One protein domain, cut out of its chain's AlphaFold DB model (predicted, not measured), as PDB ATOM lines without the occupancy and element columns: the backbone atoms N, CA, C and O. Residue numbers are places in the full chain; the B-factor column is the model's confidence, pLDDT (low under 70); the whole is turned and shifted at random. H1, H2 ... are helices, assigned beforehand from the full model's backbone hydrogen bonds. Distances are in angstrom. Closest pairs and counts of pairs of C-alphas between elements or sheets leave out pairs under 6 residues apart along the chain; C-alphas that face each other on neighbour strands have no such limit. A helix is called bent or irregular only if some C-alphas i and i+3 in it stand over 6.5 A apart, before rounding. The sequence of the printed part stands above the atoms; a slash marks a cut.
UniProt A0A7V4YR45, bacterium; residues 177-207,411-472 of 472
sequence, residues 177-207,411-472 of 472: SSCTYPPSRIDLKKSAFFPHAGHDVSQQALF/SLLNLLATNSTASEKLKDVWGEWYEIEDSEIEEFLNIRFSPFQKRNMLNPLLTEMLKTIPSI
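AT A GLANCE: This is residues 177 to 207 and 411 to 472 of the 472 residues of a protein of bacterium (UniProt A0A7V4YR45). Three helices make a small frame: the longest, H2, has the shorter H1 and H3 on one side of it, H1 cornering at its first residues and H3 crossing it farther along. The looped stretch of residues 177 to 207, with no named element, folds back on itself beside this frame, its C-alphas 7 to 18 A from the mean of all C-alphas, while residues 460 to 472, of which 460 to 466 belong to the small helix H4, stick out as an arm that makes much of the length. The printed part has 93 residues with four named helices, H1, H2, H3 and H4 in that order, and no named strand; the class is all helix, though the helices hold 41 residues, under half. It is elongated, with spans of 46 by 28 by 25 A, and only just loose, close to compact, with a radius of gyration of the C-alphas of 15.2 A.

IN THESE COORDINATES: Start at C-alpha 177 at (14.997, -24.574, -1.455); from there residues 177 to 207 run with no named element. After the cut, find C-alpha 411 at (9.787, -29.882, -3.020), where H1 begins; it covers residues 411 to 418 and is 10.4 A long. H2 takes residues 420 to 434 over 20.6 A. H3, residues 438 to 448, measures 15.6 A and is irregular: C-alphas 439 and 442 are 7.5 A apart. H4, residues 460 to 466, ends at C-alpha 466 at (19.101, -22.934, -35.501).

HOW THE PARTS SIT: Look first at H1 and H2, which touch only at the corner by their link, where the closest C-alphas, Leu 416 and Ser 423, are 4.5 A apart; they run opposite ways at a steep tilt of 52 degrees. H2 and H3 only just touch, with 3 pairs of C-alphas within 8 A, and H2 does so with residues 427 to 431 alone. Their closest C-alphas, Lys 427 and Asp 438, are 6.6 A apart, and their lines are only just about perpendicular, at 70.4 degrees. H1 and H3 are close but not clearly touching, with the C-alphas of Leu 413 and Glu 442 closest at 7.7 A. H4 is apart from H1, H2 and H3. In H1, H2 and H4 every O i to N i+4 pair is within hydrogen-bond range; in H3, 5 of 7 are.

THE WHOLE: The two C-alphas farthest apart are those of Thr 418 and Ile 472, 49.7 A. Without the free-standing residues 460 to 472 the body spans 32 by 27 by 22 A. Residues 208 to 410 are not printed, and C-alphas 207 and 411 are 25.2 A apart across the cut. The links H1 to H2 and H2 to H3 are tight; H3 to H4 is a long link of 11 residues. Mean pLDDT of the printed part is 85.1, but residues 456 to 472 are under 70; Ile 472 is the chain's last residue.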
ATOM      1  N   SER A 177      15.923 -25.683  -1.662       92.88
ATOM      2  CA  SER A 177      14.997 -24.574  -1.455       92.88
ATOM      3  C   SER A 177      13.690 -25.072  -0.852       92.88
ATOM      4  O   SER A 177      13.209 -26.146  -1.207       92.88
ATOM      5  N   SER A 178      13.080 -24.260   0.011       89.62
ATOM      6  CA  SER A 178      11.725 -24.496   0.519       89.62
ATOM      7  C   SER A 178      10.638 -24.222  -0.521       89.62
ATOM      8  O   SER A 178       9.472 -24.480  -0.241       89.62
ATOM      9  N   CYS A 179      10.999 -23.670  -1.689       94.31
ATOM     10  CA  CYS A 179      10.068 -23.347  -2.772       94.31
ATOM     11  C   CYS A 179       8.873 -22.521  -2.282       94.31
ATOM     12  O   CYS A 179       7.720 -22.862  -2.519       94.31
ATOM     13  N   THR A 180       9.156 -21.445  -1.547       94.88
ATOM     14  CA  THR A 180       8.129 -20.675  -0.841       94.88
ATOM     15  C   THR A 180       7.065 -20.122  -1.792       94.88
ATOM     16  O   THR A 180       7.391 -19.506  -2.810       94.88
ATOM     17  N   TYR A 181       5.800 -20.309  -1.415       96.62
ATOM     18  CA  TYR A 181       4.619 -19.746  -2.063       96.62
ATOM     19  C   TYR A 181       3.562 -19.385  -0.991       96.62
ATOM     20  O   TYR A 181       3.366 -20.191  -0.077       96.62
ATOM     21  N   PRO A 182       2.869 -18.231  -1.080       95.81
ATOM     22  CA  PRO A 182       3.051 -17.180  -2.083       95.81
ATOM     23  C   PRO A 182       4.413 -16.470  -1.949       95.81
ATOM     24  O   PRO A 182       5.037 -16.513  -0.882       95.81
ATOM     25  N   PRO A 183       4.930 -15.843  -3.020       95.50
ATOM     26  CA  PRO A 183       6.134 -15.025  -2.932       95.50
ATOM     27  C   PRO A 183       5.880 -13.774  -2.078       95.50
ATOM     28  O   PRO A 183       4.827 -13.159  -2.161       95.50
ATOM     29  N   SER A 184       6.867 -13.351  -1.288       92.88
ATOM     30  CA  SER A 184       6.768 -12.117  -0.486       92.88
ATOM     31  C   SER A 184       7.364 -10.888  -1.173       92.88
ATOM     32  O   SER A 184       7.154  -9.755  -0.740       92.88
ATOM     33  N   ARG A 185       8.136 -11.087  -2.245       94.12
ATOM     34  CA  ARG A 185       8.875 -10.036  -2.951       94.12
ATOM     35  C   ARG A 185       8.450  -9.985  -4.409       94.12
ATOM     36  O   ARG A 185       8.346 -11.029  -5.042       94.12
ATOM     37  N   ILE A 186       8.342  -8.776  -4.957       94.44
ATOM     38  CA  ILE A 186       8.041  -8.558  -6.379       94.44
ATOM     39  C   ILE A 186       9.105  -9.126  -7.328       94.44
ATOM     40  O   ILE A 186       8.797  -9.459  -8.460       94.44
ATOM     41  N   ASP A 187      10.359  -9.283  -6.892       95.00
ATOM     42  CA  ASP A 187      11.397  -9.930  -7.705       95.00
ATOM     43  C   ASP A 187      11.331 -11.465  -7.651       95.00
ATOM     44  O   ASP A 187      12.174 -12.131  -8.237       95.00
ATOM     45  N   LEU A 188      10.369 -12.048  -6.925       96.31
ATOM     46  CA  LEU A 188      10.139 -13.494  -6.808       96.31
ATOM     47  C   LEU A 188      11.361 -14.301  -6.322       96.31
ATOM     48  O   LEU A 188      11.389 -15.535  -6.403       96.31
ATOM     49  N   LYS A 189      12.384 -13.629  -5.792       94.44
ATOM     50  CA  LYS A 189      13.639 -14.242  -5.362       94.44
ATOM     51  C   LYS A 189      13.390 -15.290  -4.277       94.44
ATOM     52  O   LYS A 189      12.698 -15.010  -3.301       94.44
ATOM     53  N   LYS A 190      14.013 -16.471  -4.412       92.31
ATOM     54  CA  LYS A 190      13.890 -17.608  -3.472       92.31
ATOM     55  C   LYS A 190      12.448 -18.122  -3.283       92.31
ATOM     56  O   LYS A 190      12.201 -18.887  -2.356       92.31
ATOM     57  N   SER A 191      11.512 -17.738  -4.152       95.88
ATOM     58  CA  SER A 191      10.165 -18.322  -4.204       95.88
ATOM     59  C   SER A 191      10.146 -19.609  -5.034       95.88
ATOM     60  O   SER A 191      11.160 -19.979  -5.629       95.88
ATOM     61  N   ALA A 192       8.987 -20.258  -5.133       96.88
ATOM     62  CA  ALA A 192       8.768 -21.379  -6.047       96.88
ATOM     63  C   ALA A 192       9.118 -21.055  -7.518       96.88
ATOM     64  O   ALA A 192       9.585 -21.943  -8.223       96.88
ATOM     65  N   PHE A 193       8.985 -19.797  -7.964       96.31
ATOM     66  CA  PHE A 193       9.327 -19.386  -9.337       96.31
ATOM     67  C   PHE A 193      10.842 -19.363  -9.594       96.31
ATOM     68  O   PHE A 193      11.288 -19.745 -10.673       96.31
ATOM     69  N   PHE A 194      11.638 -18.949  -8.598       94.50
ATOM     70  CA  PHE A 194      13.104 -18.896  -8.678       94.50
ATOM     71  C   PHE A 194      13.772 -19.436  -7.397       94.50
ATOM     72  O   PHE A 194      14.399 -18.672  -6.645       94.50
ATOM     73  N   PRO A 195      13.707 -20.758  -7.140       93.44
ATOM     74  CA  PRO A 195      14.039 -21.330  -5.830       93.44
ATOM     75  C   PRO A 195      15.487 -21.101  -5.385       93.44
ATOM     76  O   PRO A 195      15.759 -20.974  -4.189       93.44
ATOM     77  N   HIS A 196      16.417 -21.003  -6.339       91.50
ATOM     78  CA  HIS A 196      17.846 -20.817  -6.079       91.50
ATOM     79  C   HIS A 196      18.379 -19.416  -6.413       91.50
ATOM     80  O   HIS A 196      19.586 -19.205  -6.303       91.50
ATOM     81  N   ALA A 197      17.529 -18.437  -6.746       90.44
ATOM     82  CA  ALA A 197      17.985 -17.070  -7.016       90.44
ATOM     83  C   ALA A 197      18.619 -16.430  -5.763       90.44
ATOM     84  O   ALA A 197      17.937 -15.965  -4.852       90.44
ATOM     85  N   GLY A 198      19.954 -16.449  -5.681       83.12
ATOM     86  CA  GLY A 198      20.727 -15.845  -4.585       83.12
ATOM     87  C   GLY A 198      20.986 -14.348  -4.772       83.12
ATOM     88  O   GLY A 198      21.121 -13.605  -3.798       83.12
ATOM     89  N   HIS A 199      20.972 -13.891  -6.021       84.06
ATOM     90  CA  HIS A 199      21.045 -12.490  -6.417       84.06
ATOM     91  C   HIS A 199      19.651 -12.052  -6.882       84.06
ATOM     92  O   HIS A 199      18.969 -12.852  -7.516       84.06
ATOM     93  N   ASP A 200      19.206 -10.849  -6.514       89.75
ATOM     94  CA  ASP A 200      17.860 -10.339  -6.838       89.75
ATOM     95  C   ASP A 200      17.523 -10.530  -8.332       89.75
ATOM     96  O   ASP A 200      18.412 -10.401  -9.181       89.75
ATOM     97  N   VAL A 201      16.262 -10.843  -8.658       92.06
ATOM     98  CA  VAL A 201      15.824 -11.131 -10.042       92.06
ATOM     99  C   VAL A 201      15.293  -9.850 -10.685       92.06
ATOM    100  O   VAL A 201      14.095  -9.643 -10.869       92.06
ATOM    101  N   SER A 202      16.206  -8.924 -10.979       89.44
ATOM    102  CA  SER A 202      15.853  -7.560 -11.395       89.44
ATOM    103  C   SER A 202      15.000  -7.489 -12.667       89.44
ATOM    104  O   SER A 202      14.227  -6.540 -12.806       89.44
ATOM    105  N   GLN A 203      15.121  -8.478 -13.561       89.56
ATOM    106  CA  GLN A 203      14.338  -8.590 -14.797       89.56
ATOM    107  C   GLN A 203      12.861  -8.908 -14.536       89.56
ATOM    108  O   GLN A 203      12.025  -8.603 -15.379       89.56
ATOM    109  N   GLN A 204      12.537  -9.507 -13.387       94.06
ATOM    110  CA  GLN A 204      11.181  -9.953 -13.075       94.06
ATOM    111  C   GLN A 204      10.339  -8.872 -12.397       94.06
ATOM    112  O   GLN A 204       9.128  -8.811 -12.590       94.06
ATOM    113  N   ALA A 205      10.969  -8.013 -11.593       93.69
ATOM    114  CA  ALA A 205      10.237  -7.210 -10.623       93.69
ATOM    115  C   ALA A 205       9.123  -6.331 -11.224       93.69
ATOM    116  O   ALA A 205       8.067  -6.246 -10.608       93.69
ATOM    117  N   LEU A 206       9.292  -5.717 -12.409       94.31
ATOM    118  CA  LEU A 206       8.215  -4.900 -13.012       94.31
ATOM    119  C   LEU A 206       7.159  -5.719 -13.749       94.31
ATOM    120  O   LEU A 206       6.016  -5.282 -13.795       94.31
ATOM    121  N   PHE A 207       7.481  -6.913 -14.253       94.56
ATOM    122  CA  PHE A 207       6.437  -7.821 -14.737       94.56
ATOM    123  C   PHE A 207       5.512  -8.227 -13.591       94.56
ATOM    124  O   PHE A 207       4.296  -8.247 -13.743       94.56
ATOM    125  N   SER A 411      10.548 -30.917  -3.729       97.31
ATOM    126  CA  SER A 411       9.787 -29.882  -3.020       97.31
ATOM    127  C   SER A 411       8.805 -29.148  -3.941       97.31
ATOM    128  O   SER A 411       7.670 -28.895  -3.541       97.31
ATOM    129  N   LEU A 412       9.203 -28.848  -5.184       97.88
ATOM    130  CA  LEU A 412       8.309 -28.267  -6.192       97.88
ATOM    131  C   LEU A 412       7.195 -29.229  -6.593       97.88
ATOM    132  O   LEU A 412       6.036 -28.833  -6.585       97.88
ATOM    133  N   LEU A 413       7.515 -30.487  -6.898       97.00
ATOM    134  CA  LEU A 413       6.505 -31.487  -7.256       97.00
ATOM    135  C   LEU A 413       5.485 -31.677  -6.125       97.00
ATOM    136  O   LEU A 413       4.281 -31.711  -6.373       97.00
ATOM    137  N   ASN A 414       5.950 -31.711  -4.874       97.38
ATOM    138  CA  ASN A 414       5.068 -31.764  -3.714       97.38
ATOM    139  C   ASN A 414       4.194 -30.504  -3.592       97.38
ATOM    140  O   ASN A 414       3.000 -30.615  -3.320       97.38
ATOM    141  N   LEU A 415       4.749 -29.309  -3.819       98.00
ATOM    142  CA  LEU A 415       3.973 -28.065  -3.826       98.00
ATOM    143  C   LEU A 415       2.877 -28.092  -4.903       98.00
ATOM    144  O   LEU A 415       1.727 -27.782  -4.600       98.00
ATOM    145  N   LEU A 416       3.210 -28.512  -6.127       97.44
ATOM    146  CA  LEU A 416       2.258 -28.622  -7.239       97.44
ATOM    147  C   LEU A 416       1.124 -29.617  -6.943       97.44
ATOM    148  O   LEU A 416       0.000 -29.408  -7.400       97.44
ATOM    149  N   ALA A 417       1.410 -30.681  -6.187       97.38
ATOM    150  CA  ALA A 417       0.433 -31.696  -5.800       97.38
ATOM    151  C   ALA A 417      -0.456 -31.272  -4.618       97.38
ATOM    152  O   ALA A 417      -1.603 -31.703  -4.523       97.38
ATOM    153  N   THR A 418       0.068 -30.452  -3.702       97.88
ATOM    154  CA  THR A 418      -0.595 -30.135  -2.422       97.88
ATOM    155  C   THR A 418      -1.226 -28.744  -2.370       97.88
ATOM    156  O   THR A 418      -2.070 -28.497  -1.510       97.88
ATOM    157  N   ASN A 419      -0.863 -27.839  -3.283       97.94
ATOM    158  CA  ASN A 419      -1.392 -26.479  -3.347       97.94
ATOM    159  C   ASN A 419      -1.902 -26.165  -4.762       97.94
ATOM    160  O   ASN A 419      -1.123 -25.846  -5.659       97.94
ATOM    161  N   SER A 420      -3.222 -26.238  -4.958       97.56
ATOM    162  CA  SER A 420      -3.861 -26.033  -6.266       97.56
ATOM    163  C   SER A 420      -3.642 -24.629  -6.829       97.56
ATOM    164  O   SER A 420      -3.384 -24.498  -8.021       97.56
ATOM    165  N   THR A 421      -3.678 -23.590  -5.989       97.19
ATOM    166  CA  THR A 421      -3.413 -22.209  -6.419       97.19
ATOM    167  C   THR A 421      -1.965 -22.038  -6.867       97.19
ATOM    168  O   THR A 421      -1.721 -21.458  -7.919       97.19
ATOM    169  N   ALA A 422      -0.999 -22.557  -6.101       97.25
ATOM    170  CA  ALA A 422       0.405 -22.528  -6.504       97.25
ATOM    171  C   ALA A 422       0.616 -23.294  -7.813       97.25
ATOM    172  O   ALA A 422       1.327 -22.811  -8.687       97.25
ATOM    173  N   SER A 423      -0.031 -24.456  -7.946       97.81
ATOM    174  CA  SER A 423      -0.006 -25.270  -9.159       97.81
ATOM    175  C   SER A 423      -0.482 -24.461 -10.360       97.81
ATOM    176  O   SER A 423       0.311 -24.199 -11.252       97.81
ATOM    177  N   GLU A 424      -1.710 -23.946 -10.342       97.69
ATOM    178  CA  GLU A 424      -2.263 -23.137 -11.437       97.69
ATOM    179  C   GLU A 424      -1.332 -21.980 -11.845       97.69
ATOM    180  O   GLU A 424      -1.006 -21.838 -13.021       97.69
ATOM    181  N   LYS A 425      -0.849 -21.185 -10.879       97.62
ATOM    182  CA  LYS A 425      -0.014 -20.007 -11.165       97.62
ATOM    183  C   LYS A 425       1.383 -20.359 -11.672       97.62
ATOM    184  O   LYS A 425       1.872 -19.714 -12.593       97.62
ATOM    185  N   LEU A 426       2.043 -21.359 -11.084       97.75
ATOM    186  CA  LEU A 426       3.370 -21.786 -11.539       97.75
ATOM    187  C   LEU A 426       3.303 -22.344 -12.955       97.75
ATOM    188  O   LEU A 426       4.170 -22.031 -13.763       97.75
ATOM    189  N   LYS A 427       2.267 -23.129 -13.254       97.19
ATOM    190  CA  LYS A 427       2.058 -23.713 -14.575       97.19
ATOM    191  C   LYS A 427       1.774 -22.665 -15.642       97.19
ATOM    192  O   LYS A 427       2.452 -22.668 -16.659       97.19
ATOM    193  N   ASP A 428       0.868 -21.726 -15.367       96.62
ATOM    194  CA  ASP A 428       0.585 -20.594 -16.261       96.62
ATOM    195  C   ASP A 428       1.858 -19.801 -16.598       96.62
ATOM    196  O   ASP A 428       2.176 -19.539 -17.758       96.62
ATOM    197  N   VAL A 429       2.630 -19.447 -15.569       96.50
ATOM    198  CA  VAL A 429       3.834 -18.630 -15.734       96.50
ATOM    199  C   VAL A 429       4.957 -19.402 -16.424       96.50
ATOM    200  O   VAL A 429       5.615 -18.860 -17.311       96.50
ATOM    201  N   TRP A 430       5.211 -20.652 -16.033       95.69
ATOM    202  CA  TRP A 430       6.257 -21.466 -16.657       95.69
ATOM    203  C   TRP A 430       5.908 -21.878 -18.083       95.69
ATOM    204  O   TRP A 430       6.825 -21.952 -18.898       95.69
ATOM    205  N   GLY A 431       4.625 -22.073 -18.389       94.94
ATOM    206  CA  GLY A 431       4.154 -22.302 -19.749       94.94
ATOM    207  C   GLY A 431       4.499 -21.136 -20.674       94.94
ATOM    208  O   GLY A 431       5.080 -21.361 -21.730       94.94
ATOM    209  N   GLU A 432       4.271 -19.885 -20.247       92.25
ATOM    210  CA  GLU A 432       4.707 -18.704 -21.018       92.25
ATOM    211  C   GLU A 432       6.237 -18.583 -21.075       92.25
ATOM    212  O   GLU A 432       6.798 -18.327 -22.134       92.25
ATOM    213  N   TRP A 433       6.932 -18.717 -19.941       91.06
ATOM    214  CA  TRP A 433       8.372 -18.429 -19.878       91.06
ATOM    215  C   TRP A 433       9.244 -19.427 -20.627       91.06
ATOM    216  O   TRP A 433      10.321 -19.053 -21.093       91.06
ATOM    217  N   TYR A 434       8.829 -20.689 -20.651       89.56
ATOM    218  CA  TYR A 434       9.636 -21.786 -21.171       89.56
ATOM    219  C   TYR A 434       8.987 -22.492 -22.356       89.56
ATOM    220  O   TYR A 434       9.584 -23.439 -22.857       89.56
ATOM    221  N   GLU A 435       7.817 -22.018 -22.801       90.94
ATOM    222  CA  GLU A 435       7.066 -22.573 -23.932       90.94
ATOM    223  C   GLU A 435       6.791 -24.074 -23.743       90.94
ATOM    224  O   GLU A 435       7.081 -24.884 -24.620       90.94
ATOM    225  N   ILE A 436       6.281 -24.438 -22.562       91.75
ATOM    226  CA  ILE A 436       5.991 -25.827 -22.180       91.75
ATOM    227  C   ILE A 436       4.510 -26.032 -21.873       91.75
ATOM    228  O   ILE A 436       3.844 -25.159 -21.317       91.75
ATOM    229  N   GLU A 437       4.023 -27.230 -22.161       92.94
ATOM    230  CA  GLU A 437       2.676 -27.661 -21.813       92.94
ATOM    231  C   GLU A 437       2.606 -28.226 -20.387       92.94
ATOM    232  O   GLU A 437       3.588 -28.697 -19.801       92.94
ATOM    233  N   ASP A 438       1.392 -28.281 -19.838       92.69
ATOM    234  CA  ASP A 438       1.111 -28.857 -18.519       92.69
ATOM    235  C   ASP A 438       1.631 -30.302 -18.364       92.69
ATOM    236  O   ASP A 438       2.053 -30.718 -17.281       92.69
ATOM    237  N   SER A 439       1.614 -31.077 -19.453       93.00
ATOM    238  CA  SER A 439       2.122 -32.455 -19.489       93.00
ATOM    239  C   SER A 439       3.647 -32.557 -19.415       93.00
ATOM    240  O   SER A 439       4.166 -33.636 -19.143       93.00
ATOM    241  N   GLU A 440       4.371 -31.464 -19.651       94.00
ATOM    242  CA  GLU A 440       5.833 -31.443 -19.777       94.00
ATOM    243  C   GLU A 440       6.540 -30.949 -18.511       94.00
ATOM    244  O   GLU A 440       7.760 -31.057 -18.398       94.00
ATOM    245  N   ILE A 441       5.793 -30.450 -17.521       93.81
ATOM    246  CA  ILE A 441       6.347 -29.837 -16.305       93.81
ATOM    247  C   ILE A 441       7.301 -30.763 -15.558       93.81
ATOM    248  O   ILE A 441       8.346 -30.317 -15.084       93.81
ATOM    249  N   GLU A 442       6.965 -32.045 -15.424       93.50
ATOM    250  CA  GLU A 442       7.839 -32.979 -14.712       93.50
ATOM    251  C   GLU A 442       9.191 -33.123 -15.422       93.50
ATOM    252  O   GLU A 442      10.238 -33.085 -14.771       93.50
ATOM    253  N   GLU A 443       9.185 -33.199 -16.755       92.94
ATOM    254  CA  GLU A 443      10.416 -33.286 -17.537       92.94
ATOM    255  C   GLU A 443      11.189 -31.962 -17.540       92.94
ATOM    256  O   GLU A 443      12.407 -31.951 -17.346       92.94
ATOM    257  N   PHE A 444      10.490 -30.831 -17.626       92.50
ATOM    258  CA  PHE A 444      11.081 -29.507 -17.448       92.50
ATOM    259  C   PHE A 444      11.823 -29.406 -16.107       92.50
ATOM    260  O   PHE A 444      12.991 -29.004 -16.053       92.50
ATOM    261  N   LEU A 445      11.184 -29.834 -15.015       94.12
ATOM    262  CA  LEU A 445      11.791 -29.855 -13.689       94.12
ATOM    263  C   LEU A 445      12.958 -30.854 -13.607       94.12
ATOM    264  O   LEU A 445      13.975 -30.548 -12.975       94.12
ATOM    265  N   ASN A 446      12.867 -32.008 -14.277       91.94
ATOM    266  CA  ASN A 446      13.964 -32.976 -14.377       91.94
ATOM    267  C   ASN A 446      15.203 -32.397 -15.068       91.94
ATOM    268  O   ASN A 446      16.320 -32.733 -14.670       91.94
ATOM    269  N   ILE A 447      15.029 -31.539 -16.075       90.31
ATOM    270  CA  ILE A 447      16.128 -30.869 -16.779       90.31
ATOM    271  C   ILE A 447      16.691 -29.735 -15.916       90.31
ATOM    272  O   ILE A 447      17.896 -29.686 -15.647       90.31
ATOM    273  N   ARG A 448      15.825 -28.834 -15.431       90.00
ATOM    274  CA  ARG A 448      16.219 -27.631 -14.680       90.00
ATOM    275  C   ARG A 448      16.966 -27.933 -13.391       90.00
ATOM    276  O   ARG A 448      17.959 -27.270 -13.084       90.00
ATOM    277  N   PHE A 449      16.496 -28.934 -12.658       93.31
ATOM    278  CA  PHE A 449      17.011 -29.303 -11.344       93.31
ATOM    279  C   PHE A 449      17.883 -30.563 -11.389       93.31
ATOM    280  O   PHE A 449      18.084 -31.239 -10.378       93.31
ATOM    281  N   SER A 450      18.444 -30.876 -12.557       92.62
ATOM    282  CA  SER A 450      19.428 -31.941 -12.673       92.62
ATOM    283  C   SER A 450      20.768 -31.534 -12.029       92.62
ATOM    284  O   SER A 450      21.271 -30.428 -12.275       92.62
ATOM    285  N   PRO A 451      21.413 -32.424 -11.245       93.81
ATOM    286  CA  PRO A 451      22.758 -32.199 -10.713       93.81
ATOM    287  C   PRO A 451      23.807 -31.917 -11.789       93.81
ATOM    288  O   PRO A 451      24.742 -31.166 -11.516       93.81
ATOM    289  N   PHE A 452      23.623 -32.441 -13.002       92.00
ATOM    290  CA  PHE A 452      24.407 -32.115 -14.198       92.00
ATOM    291  C   PHE A 452      23.479 -31.722 -15.348       92.00
ATOM    292  O   PHE A 452      22.369 -32.236 -15.445       92.00
ATOM    293  N   GLN A 453      23.901 -30.803 -16.210       85.38
ATOM    294  CA  GLN A 453      23.035 -30.224 -17.239       85.38
ATOM    295  C   GLN A 453      22.588 -31.262 -18.272       85.38
ATOM    296  O   GLN A 453      23.405 -31.698 -19.074       85.38
ATOM    297  N   LYS A 454      21.301 -31.611 -18.288       83.31
ATOM    298  CA  LYS A 454      20.720 -32.464 -19.332       83.31
ATOM    299  C   LYS A 454      20.487 -31.677 -20.617       83.31
ATOM    300  O   LYS A 454      20.178 -30.483 -20.551       83.31
ATOM    301  N   ARG A 455      20.593 -32.343 -21.766       75.06
ATOM    302  CA  ARG A 455      20.187 -31.773 -23.055       75.06
ATOM    303  C   ARG A 455      18.684 -31.475 -23.019       75.06
ATOM    304  O   ARG A 455      17.896 -32.312 -22.580       75.06
ATOM    305  N   ASN A 456      18.288 -30.268 -23.424       68.50
ATOM    306  CA  ASN A 456      16.873 -29.913 -23.475       68.50
ATOM    307  C   ASN A 456      16.247 -30.527 -24.734       68.50
ATOM    308  O   ASN A 456      16.597 -30.137 -25.843       68.50
ATOM    309  N   MET A 457      15.341 -31.486 -24.549       61.62
ATOM    310  CA  MET A 457      14.623 -32.161 -25.637       61.62
ATOM    311  C   MET A 457      13.197 -31.619 -25.833       61.62
ATOM    312  O   MET A 457      12.497 -32.092 -26.723       61.62
ATOM    313  N   LEU A 458      12.764 -30.653 -25.011       55.75
ATOM    314  CA  LEU A 458      11.377 -30.174 -24.967       55.75
ATOM    315  C   LEU A 458      11.022 -29.193 -26.095       55.75
ATOM    316  O   LEU A 458       9.849 -28.933 -26.310       55.75
ATOM    317  N   ASN A 459      11.992 -28.680 -26.863       51.44
ATOM    318  CA  ASN A 459      11.696 -27.795 -27.997       51.44
ATOM    319  C   ASN A 459      12.509 -28.163 -29.261       51.44
ATOM    320  O   ASN A 459      13.597 -27.626 -29.505       51.44
ATOM    321  N   PRO A 460      11.990 -29.081 -30.101       48.03
ATOM    322  CA  PRO A 460      12.594 -29.425 -31.388       48.03
ATOM    323  C   PRO A 460      12.609 -28.252 -32.381       48.03
ATOM    324  O   PRO A 460      13.508 -28.185 -33.218       48.03
ATOM    325  N   LEU A 461      11.657 -27.313 -32.279       43.88
ATOM    326  CA  LEU A 461      11.507 -26.187 -33.210       43.88
ATOM    327  C   LEU A 461      12.673 -25.200 -33.107       43.88
ATOM    328  O   LEU A 461      13.146 -24.712 -34.130       43.88
ATOM    329  N   LEU A 462      13.214 -24.971 -31.907       45.91
ATOM    330  CA  LEU A 462      14.422 -24.151 -31.735       45.91
ATOM    331  C   LEU A 462      15.654 -24.812 -32.377       45.91
ATOM    332  O   LEU A 462      16.485 -24.139 -32.987       45.91
ATOM    333  N   THR A 463      15.732 -26.142 -32.296       45.03
ATOM    334  CA  THR A 463      16.792 -26.945 -32.931       45.03
ATOM    335  C   THR A 463      16.681 -26.905 -34.459       45.03
ATOM    336  O   THR A 463      17.689 -26.891 -35.162       45.03
ATOM    337  N   GLU A 464      15.460 -26.858 -34.994       45.09
ATOM    338  CA  GLU A 464      15.196 -26.746 -36.430       45.09
ATOM    339  C   GLU A 464      15.435 -25.317 -36.950       45.09
ATOM    340  O   GLU A 464      16.050 -25.140 -37.999       45.09
ATOM    341  N   MET A 465      15.074 -24.286 -36.176       44.75
ATOM    342  CA  MET A 465      15.364 -22.883 -36.494       44.75
ATOM    343  C   MET A 465      16.868 -22.585 -36.504       44.75
ATOM    344  O   MET A 465      17.347 -21.929 -37.430       44.75
ATOM    345  N   LEU A 466      17.640 -23.102 -35.540       46.09
ATOM    346  CA  LEU A 466      19.101 -22.934 -35.501       46.09
ATOM    347  C   LEU A 466      19.802 -23.559 -36.719       46.09
ATOM    348  O   LEU A 466      20.782 -23.000 -37.203       46.09
ATOM    349  N   LYS A 467      19.256 -24.644 -37.287       48.09
ATOM    350  CA  LYS A 467      19.753 -25.258 -38.536       48.09
ATOM    351  C   LYS A 467      19.510 -24.405 -39.786       48.09
ATOM    352  O   LYS A 467      20.105 -24.675 -40.825       48.09
ATOM    353  N   THR A 468      18.635 -23.400 -39.707       43.00
ATOM    354  CA  THR A 468      18.268 -22.534 -40.844       43.00
ATOM    355  C   THR A 468      18.936 -21.161 -40.828       43.00
ATOM    356  O   THR A 468      18.784 -20.406 -41.788       43.00
ATOM    357  N   ILE A 469      19.705 -20.830 -39.785       42.34
ATOM    358  CA  ILE A 469      20.494 -19.594 -39.754       42.34
ATOM    359  C   ILE A 469      21.750 -19.820 -40.613       42.34
ATOM    360  O   ILE A 469      22.535 -20.717 -40.297       42.34
ATOM    361  N   PRO A 470      21.975 -19.045 -41.693       39.25
ATOM    362  CA  PRO A 470      23.208 -19.143 -42.466       39.25
ATOM    363  C   PRO A 470      24.403 -18.878 -41.549       39.25
ATOM    364  O   PRO A 470      24.382 -17.916 -40.782       39.25
ATOM    365  N   SER A 471      25.439 -19.715 -41.630       42.69
ATOM    366  CA  SER A 471      26.715 -19.461 -40.957       42.69
ATOM    367  C   SER A 471      27.208 -18.054 -41.318       42.69
ATOM    368  O   SER A 471      27.375 -17.767 -42.506       42.69
ATOM    369  N   ILE A 472      27.388 -17.190 -40.313       35.53
ATOM    370  CA  ILE A 472      27.966 -15.843 -40.475       35.53
ATOM    371  C   ILE A 472      29.459 -15.949 -40.772       35.53
ATOM    372  O   ILE A 472      30.131 -16.740 -40.069       35.53
TER     373      ILE A 472